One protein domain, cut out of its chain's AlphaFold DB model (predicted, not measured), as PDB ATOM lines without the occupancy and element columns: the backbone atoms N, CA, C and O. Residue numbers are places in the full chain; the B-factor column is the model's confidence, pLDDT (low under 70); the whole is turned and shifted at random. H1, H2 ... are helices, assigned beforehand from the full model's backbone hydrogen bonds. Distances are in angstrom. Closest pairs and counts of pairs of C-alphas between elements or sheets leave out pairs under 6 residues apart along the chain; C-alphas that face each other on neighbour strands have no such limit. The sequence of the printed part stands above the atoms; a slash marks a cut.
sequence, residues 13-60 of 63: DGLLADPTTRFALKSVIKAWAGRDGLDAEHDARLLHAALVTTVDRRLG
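AT A GLANCE: This is residues 13 to 60 of the 63 residues of an uncharacterized protein of Brevundimonas sp. MYb31 (UniProt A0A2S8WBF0). One long helix, H3, and a shorter one, H2, meet near their ends in an open V with unequal arms, and the small helix H1 sits at the far end of H2. H3 makes most of the length, and its residues 41 to 59 stick out with no other part packed on them. The printed part has 48 residues with three named helices, in the order H1, H2, H3, and no named strand; its class is all helix. The whole is loose, with a radius of gyration of the C-alphas of 12.9 A, and flat, spanning 37 by 28 by 14 A.

HOW THE PARTS SIT: H3, residues 37 to 59, touches no helix. H2, residues 22 to 32, is close to H3 but not clearly touching: the closest C-alphas, those of Trp 32 and Ala 40, are 6.7 A apart. Their lines stand at a steep tilt of 42 degrees, and they run opposite ways. H1, residues 13 to 17, and H2 touch only at the corner by their link; the closest C-alphas, those of Leu 16 and Arg 22, are 4.4 A apart. H1 and H3 are apart. In H1, H2 and H3 every O i to N i+4 pair is within hydrogen-bond range.

IN THESE COORDINATES: H3 runs 32.8 A from C-alpha 37 at (25.681, 38.479, -19.837) to C-alpha 59 at (31.673, 39.697, 12.433). H2, residues 22 to 32, measures 15.4 A from first to last C-alpha and ends with C-alpha 32 at (25.645, 46.615, -16.617). H1, residues 13 to 17, measures 6.2 A and begins with C-alpha 13 at (11.325, 43.330, -7.426).

THE WHOLE: The two C-alphas farthest apart, those of Gly 34 and Gly 60, are 37.9 A apart. Residues 33 to 39, of which 37 to 39 belong to H3, stand free, as do residues 41 to 60, of which 41 to 59 belong to H3. The links H1 to H2 and H2 to H3 are tight, with 4 residues each. The printed part has no cut. Its mean pLDDT is 93.3, and no printed residue is under 70.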
ATOM      1  N   ASP A  13      12.454  42.400  -7.504       89.31
ATOM      2  CA  ASP A  13      11.325  43.330  -7.426       89.31
ATOM      3  C   ASP A  13      11.131  43.882  -6.010       89.31
ATOM      4  O   ASP A  13      10.918  45.082  -5.841       89.31
ATOM      5  N   GLY A  14      11.285  43.041  -4.981       91.06
ATOM      6  CA  GLY A  14      11.250  43.479  -3.586       91.06
ATOM      7  C   GLY A  14      12.363  44.479  -3.262       91.06
ATOM      8  O   GLY A  14      12.108  45.524  -2.668       91.06
ATOM      9  N   LEU A  15      13.585  44.215  -3.732       89.88
ATOM     10  CA  LEU A  15      14.724  45.126  -3.561       89.88
ATOM     11  C   LEU A  15      14.574  46.433  -4.358       89.88
ATOM     12  O   LEU A  15      15.131  47.463  -3.973       89.88
ATOM     13  N   LEU A  16      13.846  46.419  -5.476       92.94
ATOM     14  CA  LEU A  16      13.538  47.622  -6.254       92.94
ATOM     15  C   LEU A  16      12.381  48.437  -5.657       92.94
ATOM     16  O   LEU A  16      12.302  49.645  -5.913       92.94
ATOM     17  N   ALA A  17      11.510  47.803  -4.873       92.00
ATOM     18  CA  ALA A  17      10.443  48.463  -4.130       92.00
ATOM     19  C   ALA A  17      10.956  49.159  -2.856       92.00
ATOM     20  O   ALA A  17      10.426  50.205  -2.480       92.00
ATOM     21  N   ASP A  18      12.009  48.631  -2.223       92.19
ATOM     22  CA  ASP A  18      12.594  49.205  -1.009       92.19
ATOM     23  C   ASP A  18      13.370  50.514  -1.307       92.19
ATOM     24  O   ASP A  18      14.342  50.516  -2.074       92.19
ATOM     25  N   PRO A  19      12.980  51.663  -0.713       91.12
ATOM     26  CA  PRO A  19      13.637  52.949  -0.943       91.12
ATOM     27  C   PRO A  19      15.113  52.983  -0.525       91.12
ATOM     28  O   PRO A  19      15.863  53.784  -1.087       91.12
ATOM     29  N   THR A  20      15.533  52.132   0.413       92.75
ATOM     30  CA  THR A  20      16.914  52.069   0.907       92.75
ATOM     31  C   THR A  20      17.858  51.387  -0.085       92.75
ATOM     32  O   THR A  20      19.019  51.781  -0.196       92.75
ATOM     33  N   THR A  21      17.362  50.430  -0.875       90.81
ATOM     34  CA  THR A  21      18.168  49.649  -1.832       90.81
ATOM     35  C   THR A  21      17.941  50.045  -3.288       90.81
ATOM     36  O   THR A  21      18.862  49.934  -4.105       90.81
ATOM     37  N   ARG A  22      16.749  50.551  -3.644       92.44
ATOM     38  CA  ARG A  22      16.331  50.734  -5.048       92.44
ATOM     39  C   ARG A  22      17.283  51.578  -5.886       92.44
ATOM     40  O   ARG A  22      17.453  51.304  -7.071       92.44
ATOM     41  N   PHE A  23      17.869  52.633  -5.318       92.50
ATOM     42  CA  PHE A  23      18.713  53.554  -6.083       92.50
ATOM     43  C   PHE A  23      20.069  52.931  -6.398       92.50
ATOM     44  O   PHE A  23      20.493  52.967  -7.550       92.50
ATOM     45  N   ALA A  24      20.704  52.302  -5.407       92.62
ATOM     46  CA  ALA A  24      21.962  51.591  -5.599       92.62
ATOM     47  C   ALA A  24      21.796  50.445  -6.608       92.62
ATOM     48  O   ALA A  24      22.566  50.339  -7.562       92.62
ATOM     49  N   LEU A  25      20.733  49.648  -6.463       92.19
ATOM     50  CA  LEU A  25      20.459  48.526  -7.356       92.19
ATOM     51  C   LEU A  25      20.169  48.980  -8.796       92.19
ATOM     52  O   LEU A  25      20.712  48.413  -9.743       92.19
ATOM     53  N   LYS A  26      19.386  50.052  -8.985       92.62
ATOM     54  CA  LYS A  26      19.162  50.643 -10.317       92.62
ATOM     55  C   LYS A  26      20.456  51.133 -10.959       92.62
ATOM     56  O   LYS A  26      20.591  51.013 -12.173       92.62
ATOM     57  N   SER A  27      21.389  51.680 -10.183       94.00
ATOM     58  CA  SER A  27      22.692  52.102 -10.705       94.00
ATOM     59  C   SER A  27      23.507  50.918 -11.219       94.00
ATOM     60  O   SER A  27      24.061  51.018 -12.310       94.00
ATOM     61  N   VAL A  28      23.518  49.787 -10.503       92.62
ATOM     62  CA  VAL A  28      24.183  48.552 -10.963       92.62
ATOM     63  C   VAL A  28      23.546  48.041 -12.253       92.62
ATOM     64  O   VAL A  28      24.247  47.843 -13.242       92.62
ATOM     65  N   ILE A  29      22.213  47.915 -12.284       91.44
ATOM     66  CA  ILE A  29      21.482  47.456 -13.477       91.44
ATOM     67  C   ILE A  29      21.798  48.348 -14.684       91.44
ATOM     68  O   ILE A  29      22.089  47.846 -15.764       91.44
ATOM     69  N   LYS A  30      21.785  49.675 -14.507       94.50
ATOM     70  CA  LYS A  30      22.110  50.623 -15.582       94.50
ATOM     71  C   LYS A  30      23.558  50.511 -16.044       94.50
ATOM     72  O   LYS A  30      23.799  50.524 -17.246       94.50
ATOM     73  N   ALA A  31      24.505  50.400 -15.115       93.69
ATOM     74  CA  ALA A  31      25.922  50.270 -15.445       93.69
ATOM     75  C   ALA A  31      26.214  48.982 -16.229       93.69
ATOM     76  O   ALA A  31      27.151  48.945 -17.020       93.69
ATOM     77  N   TRP A  32      25.428  47.927 -16.008       94.69
ATOM     78  CA  TRP A  32      25.645  46.615 -16.617       94.69
ATOM     79  C   TRP A  32      24.737  46.326 -17.816       94.69
ATOM     80  O   TRP A  32      24.920  45.307 -18.470       94.69
ATOM     81  N   ALA A  33      23.808  47.224 -18.156       91.50
ATOM     82  CA  ALA A  33      22.812  47.014 -19.210       91.50
ATOM     83  C   ALA A  33      23.404  46.714 -20.603       91.50
ATOM     84  O   ALA A  33      22.727  46.111 -21.429       91.50
ATOM     85  N   GLY A  34      24.641  47.146 -20.869       92.06
ATOM     86  CA  GLY A  34      25.352  46.891 -22.127       92.06
ATOM     87  C   GLY A  34      26.481  45.863 -22.029       92.06
ATOM     88  O   GLY A  34      27.238  45.725 -22.985       92.06
ATOM     89  N   ARG A  35      26.653  45.195 -20.881       91.38
ATOM     90  CA  ARG A  35      27.697  44.177 -20.709       91.38
ATOM     91  C   ARG A  35      27.265  42.848 -21.314       91.38
ATOM     92  O   ARG A  35      26.074  42.543 -21.357       91.38
ATOM     93  N   ASP A  36      28.248  42.044 -21.710       94.69
ATOM     94  CA  ASP A  36      28.002  40.632 -21.979       94.69
ATOM     95  C   ASP A  36      27.423  39.955 -20.726       94.69
ATOM     96  O   ASP A  36      27.845  40.223 -19.594       94.69
ATOM     97  N   GLY A  37      26.414  39.109 -20.930       91.75
ATOM     98  CA  GLY A  37      25.681  38.479 -19.837       91.75
ATOM     99  C   GLY A  37      26.544  37.537 -18.998       91.75
ATOM    100  O   GLY A  37      26.341  37.467 -17.787       91.75
ATOM    101  N   LEU A  38      27.517  36.850 -19.607       95.06
ATOM    102  CA  LEU A  38      28.428  35.952 -18.895       95.06
ATOM    103  C   LEU A  38      29.420  36.747 -18.047       95.06
ATOM    104  O   LEU A  38      29.640  36.405 -16.886       95.06
ATOM    105  N   ASP A  39      29.951  37.846 -18.586       93.81
ATOM    106  CA  ASP A  39      30.850  38.731 -17.842       93.81
ATOM    107  C   ASP A  39      30.138  39.381 -16.650       93.81
ATOM    108  O   ASP A  39      30.686  39.460 -15.553       93.81
ATOM    109  N   ALA A  40      28.899  39.843 -16.844       93.00
ATOM    110  CA  ALA A  40      28.103  40.436 -15.771       93.00
ATOM    111  C   ALA A  40      27.778  39.415 -14.663       93.00
ATOM    112  O   ALA A  40      27.811  39.742 -13.476       93.00
ATOM    113  N   GLU A  41      27.490  38.167 -15.036       94.56
ATOM    114  CA  GLU A  41      27.251  37.069 -14.097       94.56
ATOM    115  C   GLU A  41      28.509  36.730 -13.287       94.56
ATOM    116  O   GLU A  41      28.453  36.632 -12.056       94.56
ATOM    117  N   HIS A  42      29.652  36.634 -13.966       95.31
ATOM    118  CA  HIS A  42      30.940  36.373 -13.339       95.31
ATOM    119  C   HIS A  42      31.307  37.469 -12.328       95.31
ATOM    120  O   HIS A  42      31.613  37.176 -11.168       95.31
ATOM    121  N   ASP A  43      31.191  38.738 -12.729       94.38
ATOM    122  CA  ASP A  43      31.459  39.886 -11.862       94.38
ATOM    123  C   ASP A  43      30.522  39.916 -10.644       94.38
ATOM    124  O   ASP A  43      30.958  40.228  -9.531       94.38
ATOM    125  N   ALA A  44      29.248  39.538 -10.808       93.94
ATOM    126  CA  ALA A  44      28.305  39.433  -9.692       93.94
ATOM    127  C   ALA A  44      28.751  38.399  -8.653       93.94
ATOM    128  O   ALA A  44      28.666  38.658  -7.448       93.94
ATOM    129  N   ARG A  45      29.249  37.236  -9.096       95.31
ATOM    130  CA  ARG A  45      29.767  36.198  -8.190       95.31
ATOM    131  C   ARG A  45      30.995  36.676  -7.427       95.31
ATOM    132  O   ARG A  45      31.078  36.448  -6.219       95.31
ATOM    133  N   LEU A  46      31.919  37.356  -8.107       96.94
ATOM    134  CA  LEU A  46      33.108  37.927  -7.471       96.94
ATOM    135  C   LEU A  46      32.732  38.991  -6.433       96.94
ATOM    136  O   LEU A  46      33.231  38.960  -5.306       96.94
ATOM    137  N   LEU A  47      31.800  39.886  -6.774       94.12
ATOM    138  CA  LEU A  47      31.300  40.905  -5.853       94.12
ATOM    139  C   LEU A  47      30.636  40.274  -4.621       94.12
ATOM    140  O   LEU A  47      30.900  40.698  -3.497       94.12
ATOM    141  N   HIS A  48      29.815  39.239  -4.814       94.44
ATOM    142  CA  HIS A  48      29.208  38.494  -3.713       94.44
ATOM    143  C   HIS A  48      30.271  37.896  -2.779       94.44
ATOM    144  O   HIS A  48      30.200  38.109  -1.569       94.44
ATOM    145  N   ALA A  49      31.288  37.216  -3.317       94.94
ATOM    146  CA  ALA A  49      32.365  36.635  -2.512       94.94
ATOM    147  C   ALA A  49      33.145  37.696  -1.711       94.94
ATOM    148  O   ALA A  49      33.443  37.500  -0.528       94.94
ATOM    149  N   ALA A  50      33.429  38.852  -2.320       95.69
ATOM    150  CA  ALA A  50      34.097  39.964  -1.649       95.69
ATOM    151  C   ALA A  50      33.249  40.564  -0.510       95.69
ATOM    152  O   ALA A  50      33.773  40.885   0.564       95.69
ATOM    153  N   LEU A  51      31.933  40.690  -0.714       94.25
ATOM    154  CA  LEU A  51      31.001  41.164   0.312       94.25
ATOM    155  C   LEU A  51      30.887  40.176   1.474       94.25
ATOM    156  O   LEU A  51      30.977  40.609   2.621       94.25
ATOM    157  N   VAL A  52      30.762  38.874   1.193       94.31
ATOM    158  CA  VAL A  52      30.767  37.817   2.220       94.31
ATOM    159  C   VAL A  52      32.039  37.905   3.058       94.31
ATOM    160  O   VAL A  52      31.956  38.070   4.268       94.31
ATOM    161  N   THR A  53      33.206  37.963   2.413       94.69
ATOM    162  CA  THR A  53      34.499  38.109   3.106       94.69
ATOM    163  C   THR A  53      34.536  39.356   3.998       94.69
ATOM    164  O   THR A  53      35.074  39.342   5.107       94.69
ATOM    165  N   THR A  54      33.961  40.465   3.527       95.00
ATOM    166  CA  THR A  54      33.903  41.720   4.288       95.00
ATOM    167  C   THR A  54      32.985  41.604   5.503       95.00
ATOM    168  O   THR A  54      33.322  42.111   6.574       95.00
ATOM    169  N   VAL A  55      31.833  40.949   5.348       93.94
ATOM    170  CA  VAL A  55      30.892  40.675   6.441       93.94
ATOM    171  C   VAL A  55      31.530  39.744   7.465       93.94
ATOM    172  O   VAL A  55      31.548  40.091   8.642       93.94
ATOM    173  N   ASP A  56      32.140  38.643   7.029       94.62
ATOM    174  CA  ASP A  56      32.812  37.686   7.910       94.62
ATOM    175  C   ASP A  56      33.907  38.364   8.733       94.62
ATOM    176  O   ASP A  56      33.973  38.186   9.949       94.62
ATOM    177  N   ARG A  57      34.713  39.237   8.112       93.00
ATOM    178  CA  ARG A  57      35.722  40.031   8.828       93.00
ATOM    179  C   ARG A  57      35.099  40.970   9.860       93.00
ATOM    180  O   ARG A  57      35.614  41.082  10.967       93.00
ATOM    181  N   ARG A  58      34.002  41.654   9.522       93.56
ATOM    182  CA  ARG A  58      33.302  42.555  10.459       93.56
ATOM    183  C   ARG A  58      32.676  41.807  11.634       93.56
ATOM    184  O   ARG A  58      32.565  42.380  12.712       93.56
ATOM    185  N   LEU A  59      32.267  40.562  11.417       94.50
ATOM    186  CA  LEU A  59      31.673  39.697  12.433       94.50
ATOM    187  C   LEU A  59      32.713  38.873  13.213       94.50
ATOM    188  O   LEU A  59      32.332  38.164  14.139       94.50
ATOM    189  N   GLY A  60      34.003  38.951  12.860       92.62
ATOM    190  CA  GLY A  60      35.060  38.144  13.481       92.62
ATOM    191  C   GLY A  60      34.976  36.648  13.152       92.62
ATOM    192  O   GLY A  60      35.457  35.826  13.923       92.62
TER     193      GLY A  60